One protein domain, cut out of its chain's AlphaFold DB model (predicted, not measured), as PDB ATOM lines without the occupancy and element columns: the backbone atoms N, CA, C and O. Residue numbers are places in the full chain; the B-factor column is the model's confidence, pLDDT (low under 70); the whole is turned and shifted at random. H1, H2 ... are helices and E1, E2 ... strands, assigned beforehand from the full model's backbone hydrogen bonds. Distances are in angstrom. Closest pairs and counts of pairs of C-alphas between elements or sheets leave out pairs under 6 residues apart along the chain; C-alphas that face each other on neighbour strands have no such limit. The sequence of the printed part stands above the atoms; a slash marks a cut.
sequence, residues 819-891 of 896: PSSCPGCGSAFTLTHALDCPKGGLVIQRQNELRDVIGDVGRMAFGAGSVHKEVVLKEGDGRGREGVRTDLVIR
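AT A GLANCE: This is residues 819 to 891 of the 896 residues of an uncharacterized protein of Vitrella brassicaformis (strain CCMP3155) (UniProt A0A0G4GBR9). One long helix, H2, and a two-stranded hairpin, E1 and E2, make a loose V: the chain folds back at the last end of H2, and the hairpin slants away from the helix to a tip, residues 876 to 881, that sticks out free. At the first end of H2 sits a small head, made of the short helix H1 and a stretch with no named element, residues 819 to 830. The printed part has 73 residues, with two named helices and two named strands in the order H1, H2, E1, E2; the class is mixed, helices and strands, and the sheet, in the order E1, E2, is antiparallel. The whole is loose, with a radius of gyration of the C-alphas of 15.7 A, and its outline is flat, spanning 44 by 30 by 14 A.

IN THESE COORDINATES: The printed part opens with residues 819 to 830, which hold no named element. H1 is residues 831 to 836, 8.7 A from first to last C-alpha, beginning at C-alpha 831 at (135.472, 220.430, 166.565). H2 is residues 843 to 862, 27.7 A long, and ends at C-alpha 862 at (166.849, 202.628, 155.851). E1 is residues 867 to 874, 20.4 A long. E2 is residues 883 to 890, 21.8 A long, and ends at C-alpha 890 at (166.956, 207.372, 162.116).

HOW THE PARTS SIT: H1 and H2 touch only at the corner by their link, and only just, with 3 pairs of C-alphas within 8 A. The closest are those of Leu 835 and Val 843, 6.2 A apart, and H2 touches H1 with residue 843 alone. Their lines stand at a steep tilt of 62 degrees, and they run the same way. H1 is apart from E1 and E2. The closest C-alphas of H2 and E1 are those of Arg 859 and Val 867, 5.8 A apart. The closest of H2 and E2 are those of Gly 855 and Leu 888, 6.5 A apart. E1 and E2 are a hairpin of antiparallel neighbours, with 150 degrees between their directions. N 870 and O 887 are within hydrogen-bond range at 2.9 A, and N 887 and O 870 at 2.8 A. In H1 and H2 every O i to N i+4 pair is within hydrogen-bond range.

THE WHOLE: The two C-alphas farthest apart are those of Ala 828 and Gly 863, at 44.3 A. The printed part has no cut. The link from H2 to E1 is tight; the links from H1 to H2 and from E1 to E2 are short. The mean pLDDT of the printed part is 72.5, and it is under 70 in residues 840 to 842, 844 to 845, 871 to 887 and 891.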
ATOM      1  N   PRO A 819     132.319 213.899 172.086       84.25
ATOM      2  CA  PRO A 819     131.897 214.169 173.463       84.25
ATOM      3  C   PRO A 819     131.419 215.609 173.688       84.25
ATOM      4  O   PRO A 819     131.775 216.526 172.954       84.25
ATOM      5  N   SER A 820     130.617 215.846 174.726       86.25
ATOM      6  CA  SER A 820     130.196 217.205 175.101       86.25
ATOM      7  C   SER A 820     131.329 218.015 175.746       86.25
ATOM      8  O   SER A 820     131.428 219.221 175.511       86.25
ATOM      9  N   SER A 821     132.219 217.356 176.493       87.62
ATOM     10  CA  SER A 821     133.334 217.962 177.232       87.62
ATOM     11  C   SER A 821     134.675 217.293 176.929       87.62
ATOM     12  O   SER A 821     134.751 216.082 176.725       87.62
ATOM     13  N   CYS A 822     135.743 218.090 176.917       84.25
ATOM     14  CA  CYS A 822     137.104 217.639 176.657       84.25
ATOM     15  C   CYS A 822     137.605 216.780 177.826       84.25
ATOM     16  O   CYS A 822     137.636 217.284 178.952       84.25
ATOM     17  N   PRO A 823     138.070 215.542 177.592       78.44
ATOM     18  CA  PRO A 823     138.519 214.665 178.672       78.44
ATOM     19  C   PRO A 823     139.785 215.176 179.378       78.44
ATOM     20  O   PRO A 823     140.037 214.799 180.516       78.44
ATOM     21  N   GLY A 824     140.576 216.041 178.731       81.44
ATOM     22  CA  GLY A 824     141.825 216.552 179.307       81.44
ATOM     23  C   GLY A 824     141.724 217.914 179.994       81.44
ATOM     24  O   GLY A 824     142.450 218.163 180.950       81.44
ATOM     25  N   CYS A 825     140.863 218.826 179.525       85.19
ATOM     26  CA  CYS A 825     140.748 220.169 180.120       85.19
ATOM     27  C   CYS A 825     139.337 220.556 180.580       85.19
ATOM     28  O   CYS A 825     139.159 221.667 181.071       85.19
ATOM     29  N   GLY A 826     138.334 219.694 180.391       82.44
ATOM     30  CA  GLY A 826     136.957 219.915 180.845       82.44
ATOM     31  C   GLY A 826     136.142 220.946 180.052       82.44
ATOM     32  O   GLY A 826     134.941 221.063 180.270       82.44
ATOM     33  N   SER A 827     136.746 221.683 179.114       86.00
ATOM     34  CA  SER A 827     136.042 222.668 178.277       86.00
ATOM     35  C   SER A 827     135.063 222.010 177.298       86.00
ATOM     36  O   SER A 827     135.203 220.831 176.974       86.00
ATOM     37  N   ALA A 828     134.104 222.778 176.771       85.19
ATOM     38  CA  ALA A 828     133.199 222.303 175.724       85.19
ATOM     39  C   ALA A 828     133.987 221.759 174.517       85.19
ATOM     40  O   ALA A 828     134.827 222.454 173.939       85.19
ATOM     41  N   PHE A 829     133.714 220.512 174.133       85.25
ATOM     42  CA  PHE A 829     134.490 219.803 173.117       85.25
ATOM     43  C   PHE A 829     133.920 220.067 171.724       85.25
ATOM     44  O   PHE A 829     133.215 219.255 171.131       85.25
ATOM     45  N   THR A 830     134.168 221.274 171.224       83.25
ATOM     46  CA  THR A 830     133.862 221.643 169.837       83.25
ATOM     47  C   THR A 830     134.856 220.986 168.877       83.25
ATOM     48  O   THR A 830     135.935 220.572 169.297       83.25
ATOM     49  N   LEU A 831     134.533 220.928 167.579       79.19
ATOM     50  CA  LEU A 831     135.472 220.430 166.565       79.19
ATOM     51  C   LEU A 831     136.808 221.191 166.625       79.19
ATOM     52  O   LEU A 831     137.861 220.570 166.684       79.19
ATOM     53  N   THR A 832     136.770 222.523 166.702       79.50
ATOM     54  CA  THR A 832     137.971 223.357 166.871       79.50
ATOM     55  C   THR A 832     138.758 222.961 168.117       79.50
ATOM     56  O   THR A 832     139.957 222.724 168.048       79.50
ATOM     57  N   HIS A 833     138.085 222.797 169.259       82.56
ATOM     58  CA  HIS A 833     138.759 222.400 170.491       82.56
ATOM     59  C   HIS A 833     139.366 220.992 170.400       82.56
ATOM     60  O   HIS A 833     140.475 220.772 170.881       82.56
ATOM     61  N   ALA A 834     138.680 220.040 169.765       78.31
ATOM     62  CA  ALA A 834     139.199 218.693 169.544       78.31
ATOM     63  C   ALA A 834     140.465 218.692 168.671       78.31
ATOM     64  O   ALA A 834     141.343 217.850 168.865       78.31
ATOM     65  N   LEU A 835     140.566 219.644 167.740       77.19
ATOM     66  CA  LEU A 835     141.709 219.823 166.847       77.19
ATOM     67  C   LEU A 835     142.867 220.613 167.468       77.19
ATOM     68  O   LEU A 835     143.996 220.395 167.046       77.19
ATOM     69  N   ASP A 836     142.606 221.471 168.460       80.31
ATOM     70  CA  ASP A 836     143.599 222.420 168.985       80.31
ATOM     71  C   ASP A 836     144.036 222.133 170.434       80.31
ATOM     72  O   ASP A 836     145.079 222.618 170.877       80.31
ATOM     73  N   CYS A 837     143.257 221.371 171.212       78.94
ATOM     74  CA  CYS A 837     143.507 221.229 172.645       78.94
ATOM     75  C   CYS A 837     144.783 220.421 172.945       78.94
ATOM     76  O   CYS A 837     144.847 219.233 172.618       78.94
ATOM     77  N   PRO A 838     145.761 221.003 173.669       72.75
ATOM     78  CA  PRO A 838     147.012 220.324 173.998       72.75
ATOM     79  C   PRO A 838     146.890 219.350 175.182       72.75
ATOM     80  O   PRO A 838     147.814 218.585 175.422       72.75
ATOM     81  N   LYS A 839     145.784 219.391 175.944       71.31
ATOM     82  CA  LYS A 839     145.591 218.585 177.169       71.31
ATOM     83  C   LYS A 839     144.715 217.347 176.963       71.31
ATOM     84  O   LYS A 839     144.908 216.352 177.647       71.31
ATOM     85  N   GLY A 840     143.737 217.413 176.060       63.94
ATOM     86  CA  GLY A 840     142.793 216.318 175.795       63.94
ATOM     87  C   GLY A 840     142.242 216.278 174.371       63.94
ATOM     88  O   GLY A 840     141.283 215.555 174.122       63.94
ATOM     89  N   GLY A 841     142.801 217.079 173.458       62.88
ATOM     90  CA  GLY A 841     142.471 217.035 172.034       62.88
ATOM     91  C   GLY A 841     143.259 215.957 171.286       62.88
ATOM     92  O   GLY A 841     144.208 215.369 171.806       62.88
ATOM     93  N   LEU A 842     142.901 215.737 170.020       67.56
ATOM     94  CA  LEU A 842     143.502 214.721 169.145       67.56
ATOM     95  C   LEU A 842     144.926 215.082 168.673       67.56
ATOM     96  O   LEU A 842     145.544 214.298 167.959       67.56
ATOM     97  N   VAL A 843     145.464 216.251 169.046       70.25
ATOM     98  CA  VAL A 843     146.777 216.756 168.594       70.25
ATOM     99  C   VAL A 843     147.909 215.789 168.927       70.25
ATOM    100  O   VAL A 843     148.692 215.435 168.048       70.25
ATOM    101  N   ILE A 844     147.990 215.340 170.183       68.44
ATOM    102  CA  ILE A 844     149.058 214.438 170.636       68.44
ATOM    103  C   ILE A 844     148.928 213.080 169.944       68.44
ATOM    104  O   ILE A 844     149.922 212.529 169.474       68.44
ATOM    105  N   GLN A 845     147.702 212.563 169.831       69.31
ATOM    106  CA  GLN A 845     147.442 211.299 169.149       69.31
ATOM    107  C   GLN A 845     147.865 211.362 167.675       69.31
ATOM    108  O   GLN A 845     148.627 210.512 167.231       69.31
ATOM    109  N   ARG A 846     147.480 212.416 166.948       70.81
ATOM    110  CA  ARG A 846     147.877 212.616 165.544       70.81
ATOM    111  C   ARG A 846     149.378 212.789 165.368       70.81
ATOM    112  O   ARG A 846     149.941 212.270 164.413       70.81
ATOM    113  N   GLN A 847     150.041 213.514 166.271       73.94
ATOM    114  CA  GLN A 847     151.501 213.632 166.242       73.94
ATOM    115  C   GLN A 847     152.175 212.274 166.450       73.94
ATOM    116  O   GLN A 847     153.159 211.980 165.775       73.94
ATOM    117  N   ASN A 848     151.641 211.445 167.348       74.38
ATOM    118  CA  ASN A 848     152.133 210.090 167.561       74.38
ATOM    119  C   ASN A 848     151.895 209.200 166.333       74.38
ATOM    120  O   ASN A 848     152.819 208.512 165.919       74.38
ATOM    121  N   GLU A 849     150.708 209.250 165.727       77.88
ATOM    122  CA  GLU A 849     150.383 208.509 164.500       77.88
ATOM    123  C   GLU A 849     151.290 208.929 163.335       77.88
ATOM    124  O   GLU A 849     151.890 208.078 162.687       77.88
ATOM    125  N   LEU A 850     151.480 210.236 163.111       77.50
ATOM    126  CA  LEU A 850     152.373 210.742 162.067       77.50
ATOM    127  C   LEU A 850     153.827 210.323 162.308       77.50
ATOM    128  O   LEU A 850     154.492 209.864 161.382       77.50
ATOM    129  N   ARG A 851     154.326 210.455 163.545       81.88
ATOM    130  CA  ARG A 851     155.665 209.977 163.924       81.88
ATOM    131  C   ARG A 851     155.810 208.489 163.621       81.88
ATOM    132  O   ARG A 851     156.844 208.066 163.114       81.88
ATOM    133  N   ASP A 852     154.790 207.701 163.938       79.00
ATOM    134  CA  ASP A 852     154.813 206.255 163.756       79.00
ATOM    135  C   ASP A 852     154.823 205.878 162.272       79.00
ATOM    136  O   ASP A 852     155.656 205.064 161.878       79.00
ATOM    137  N   VAL A 853     154.022 206.556 161.442       80.56
ATOM    138  CA  VAL A 853     154.037 206.406 159.977       80.56
ATOM    139  C   VAL A 853     155.390 206.804 159.386       80.56
ATOM    140  O   VAL A 853     155.952 206.054 158.591       80.56
ATOM    141  N   ILE A 854     155.959 207.949 159.783       80.56
ATOM    142  CA  ILE A 854     157.306 208.361 159.344       80.56
ATOM    143  C   ILE A 854     158.342 207.318 159.782       80.56
ATOM    144  O   ILE A 854     159.253 206.997 159.022       80.56
ATOM    145  N   GLY A 855     158.177 206.746 160.974       79.75
ATOM    146  CA  GLY A 855     158.992 205.646 161.466       79.75
ATOM    147  C   GLY A 855     158.910 204.411 160.581       79.75
ATOM    148  O   GLY A 855     159.943 203.859 160.215       79.75
ATOM    149  N   ASP A 856     157.709 203.995 160.197       76.75
ATOM    150  CA  ASP A 856     157.505 202.843 159.320       76.75
ATOM    151  C   ASP A 856     158.090 203.076 157.923       76.75
ATOM    152  O   ASP A 856     158.830 202.228 157.421       76.75
ATOM    153  N   VAL A 857     157.864 204.255 157.336       80.31
ATOM    154  CA  VAL A 857     158.484 204.650 156.060       80.31
ATOM    155  C   VAL A 857     160.009 204.667 156.179       80.31
ATOM    156  O   VAL A 857     160.708 204.135 155.317       80.31
ATOM    157  N   GLY A 858     160.539 205.208 157.277       79.50
ATOM    158  CA  GLY A 858     161.967 205.200 157.575       79.50
ATOM    159  C   GLY A 858     162.531 203.782 157.665       79.50
ATOM    160  O   GLY A 858     163.586 203.511 157.101       79.50
ATOM    161  N   ARG A 859     161.824 202.843 158.308       76.88
ATOM    162  CA  ARG A 859     162.242 201.429 158.382       76.88
ATOM    163  C   ARG A 859     162.275 200.771 157.012       76.88
ATOM    164  O   ARG A 859     163.150 199.944 156.765       76.88
ATOM    165  N   MET A 860     161.335 201.121 156.136       74.44
ATOM    166  CA  MET A 860     161.318 200.630 154.758       74.44
ATOM    167  C   MET A 860     162.492 201.184 153.946       74.44
ATOM    168  O   MET A 860     163.086 200.443 153.169       74.44
ATOM    169  N   ALA A 861     162.841 202.458 154.138       77.12
ATOM    170  CA  ALA A 861     163.908 203.122 153.393       77.12
ATOM    171  C   ALA A 861     165.322 202.771 153.894       77.12
ATOM    172  O   ALA A 861     166.219 202.549 153.086       77.12
ATOM    173  N   PHE A 862     165.523 202.707 155.214       77.94
ATOM    174  CA  PHE A 862     166.849 202.628 155.851       77.94
ATOM    175  C   PHE A 862     167.089 201.327 156.635       77.94
ATOM    176  O   PHE A 862     168.147 201.149 157.240       77.94
ATOM    177  N   GLY A 863     166.120 200.406 156.624       75.06
ATOM    178  CA  GLY A 863     166.165 199.143 157.358       75.06
ATOM    179  C   GLY A 863     165.631 199.254 158.790       75.06
ATOM    180  O   GLY A 863     165.810 200.256 159.482       75.06
ATOM    181  N   ALA A 864     164.982 198.187 159.267       74.81
ATOM    182  CA  ALA A 864     164.316 198.168 160.573       74.81
ATOM    183  C   ALA A 864     165.263 198.392 161.769       74.81
ATOM    184  O   ALA A 864     164.822 198.892 162.800       74.81
ATOM    185  N   GLY A 865     166.547 198.040 161.627       78.25
ATOM    186  CA  GLY A 865     167.575 198.224 162.658       78.25
ATOM    187  C   GLY A 865     168.130 199.647 162.770       78.25
ATOM    188  O   GLY A 865     168.899 199.903 163.687       78.25
ATOM    189  N   SER A 866     167.754 200.549 161.859       78.88
ATOM    190  CA  SER A 866     168.268 201.923 161.800       78.88
ATOM    191  C   SER A 866     167.278 202.952 162.350       78.88
ATOM    192  O   SER A 866     167.623 204.124 162.452       78.88
ATOM    193  N   VAL A 867     166.043 202.549 162.682       81.81
ATOM    194  CA  VAL A 867     164.964 203.462 163.092       81.81
ATOM    195  C   VAL A 867     164.425 203.100 164.469       81.81
ATOM    196  O   VAL A 867     163.807 202.046 164.657       81.81
ATOM    197  N   HIS A 868     164.579 204.018 165.416       79.19
ATOM    198  CA  HIS A 868     164.203 203.844 166.813       79.19
ATOM    199  C   HIS A 868     163.228 204.933 167.264       79.19
ATOM    200  O   HIS A 868     163.203 206.037 166.726       79.19
ATOM    201  N   LYS A 869     162.399 204.607 168.259       78.56
ATOM    202  CA  LYS A 869     161.665 205.609 169.035       78.56
ATOM    203  C   LYS A 869     162.463 205.831 170.311       78.56
ATOM    204  O   LYS A 869     162.621 204.885 171.079       78.56
ATOM    205  N   GLU A 870     162.958 207.039 170.525       73.69
ATOM    206  CA  GLU A 870     163.720 207.389 171.722       73.69
ATOM    207  C   GLU A 870     162.972 208.438 172.538       73.69
ATOM    208  O   GLU A 870     162.185 209.230 172.021       73.69
ATOM    209  N   VAL A 871     163.171 208.406 173.852       66.56
ATOM    210  CA  VAL A 871     162.595 209.395 174.755       66.56
ATOM    211  C   VAL A 871     163.567 210.560 174.857       66.56
ATOM    212  O   VAL A 871     164.641 210.425 175.433       66.56
ATOM    213  N   VAL A 872     163.180 211.704 174.305       63.12
ATOM    214  CA  VAL A 872     163.944 212.945 174.359       63.12
ATOM    215  C   VAL A 872     163.404 213.800 175.503       63.12
ATOM    216  O   VAL A 872     162.217 214.146 175.553       63.12
ATOM    217  N   LEU A 873     164.289 214.135 176.440       57.56
ATOM    218  CA  LEU A 873     164.023 215.114 177.486       57.56
ATOM    219  C   LEU A 873     164.227 216.505 176.897       57.56
ATOM    220  O   LEU A 873     165.304 216.815 176.392       57.56
ATOM    221  N   LYS A 874     163.189 217.340 176.932       53.38
ATOM    222  CA  LYS A 874     163.319 218.733 176.515       53.38
ATOM    223  C   LYS A 874     163.716 219.572 177.726       53.38
ATOM    224  O   LYS A 874     162.936 219.667 178.673       53.38
ATOM    225  N   GLU A 875     164.904 220.171 177.697       52.69
ATOM    226  CA  GLU A 875     165.282 221.180 178.690       52.69
ATOM    227  C   GLU A 875     164.371 222.411 178.558       52.69
ATOM    228  O   GLU A 875     163.989 222.813 177.453       52.69
ATOM    229  N   GLY A 876     163.950 222.959 179.701       51.78
ATOM    230  CA  GLY A 876     162.928 224.001 179.771       51.78
ATOM    231  C   GLY A 876     163.394 225.334 179.181       51.78
ATOM    232  O   GLY A 876     164.439 225.857 179.547       51.78
ATOM    233  N   ASP A 877     162.570 225.940 178.323       53.12
ATOM    234  CA  ASP A 877     162.804 227.269 177.727       53.12
ATOM    235  C   ASP A 877     162.301 228.436 178.605       53.12
ATOM    236  O   ASP A 877     162.131 229.562 178.135       53.12
ATOM    237  N   GLY A 878     162.000 228.167 179.881       52.84
ATOM    238  CA  GLY A 878     161.453 229.148 180.820       52.84
ATOM    239  C   GLY A 878     160.003 229.577 180.544       52.84
ATOM    240  O   GLY A 878     159.490 230.435 181.257       52.84
ATOM    241  N   ARG A 879     159.305 228.996 179.551       49.25
ATOM    242  CA  ARG A 879     157.900 229.328 179.209       49.25
ATOM    243  C   ARG A 879     156.886 228.243 179.595       49.25
ATOM    244  O   ARG A 879     155.779 228.208 179.055       49.25
ATOM    245  N   GLY A 880     157.240 227.361 180.531       49.06
ATOM    246  CA  GLY A 880     156.321 226.369 181.104       49.06
ATOM    247  C   GLY A 880     155.998 225.176 180.194       49.06
ATOM    248  O   GLY A 880     154.953 224.550 180.355       49.06
ATOM    249  N   ARG A 881     156.870 224.851 179.231       44.75
ATOM    250  CA  ARG A 881     156.793 223.622 178.422       44.75
ATOM    251  C   ARG A 881     157.889 222.637 178.826       44.75
ATOM    252  O   ARG A 881     158.740 222.287 178.016       44.75
ATOM    253  N   GLU A 882     157.872 222.204 180.079       50.31
ATOM    254  CA  GLU A 882     158.655 221.043 180.513       50.31
ATOM    255  C   GLU A 882     157.911 219.765 180.115       50.31
ATOM    256  O   GLU A 882     156.690 219.673 180.272       50.31
ATOM    257  N   GLY A 883     158.620 218.786 179.551       55.91
ATOM    258  CA  GLY A 883     157.983 217.540 179.147       55.91
ATOM    259  C   GLY A 883     158.926 216.500 178.559       55.91
ATOM    260  O   GLY A 883     159.882 216.806 177.847       55.91
ATOM    261  N   VAL A 884     158.597 215.243 178.844       52.34
ATOM    262  CA  VAL A 884     159.167 214.049 178.223       52.34
ATOM    263  C   VAL A 884     158.457 213.835 176.883       52.34
ATOM    264  O   VAL A 884     157.231 213.711 176.862       52.34
ATOM    265  N   ARG A 885     159.188 213.787 175.761       61.25
ATOM    266  CA  ARG A 885     158.601 213.471 174.447       61.25
ATOM    267  C   ARG A 885     159.274 212.246 173.850       61.25
ATOM    268  O   ARG A 885     160.489 212.143 173.843       61.25
ATOM    269  N   THR A 886     158.489 211.325 173.305       60.84
ATOM    270  CA  THR A 886     159.025 210.225 172.495       60.84
ATOM    271  C   THR A 886     159.160 210.688 171.045       60.84
ATOM    272  O   THR A 886     158.140 210.954 170.396       60.84
ATOM    273  N   ASP A 887     160.390 210.784 170.547       69.62
ATOM    274  CA  ASP A 887     160.723 211.207 169.185       69.62
ATOM    275  C   ASP A 887     161.283 210.048 168.343       69.62
ATOM    276  O   ASP A 887     161.581 208.966 168.858       69.62
ATOM    277  N   LEU A 888     161.349 210.244 167.027       77.56
ATOM    278  CA  LEU A 888     161.857 209.256 166.076       77.56
ATOM    279  C   LEU A 888     163.322 209.553 165.728       77.56
ATOM    280  O   LEU A 888     163.635 210.644 165.264       77.56
ATOM    281  N   VAL A 889     164.192 208.556 165.868       76.00
ATOM    282  CA  VAL A 889     165.609 208.627 165.489       76.00
ATOM    283  C   VAL A 889     165.862 207.676 164.323       76.00
ATOM    284  O   VAL A 889     165.499 206.500 164.389       76.00
ATOM    285  N   ILE A 890     166.482 208.178 163.252       76.38
ATOM    286  CA  ILE A 890     166.956 207.372 162.116       76.38
ATOM    287  C   ILE A 890     168.481 207.503 162.053       76.38
ATOM    288  O   ILE A 890     169.014 208.522 161.594       76.38
ATOM    289  N   ARG A 891     169.174 206.461 162.513       69.31
ATOM    290  CA  ARG A 891     170.637 206.395 162.573       69.31
ATOM    291  C   ARG A 891     171.237 206.452 161.170       69.31
ATOM    292  O   ARG A 891     170.804 205.723 160.278       69.31
TER     293      ARG A 891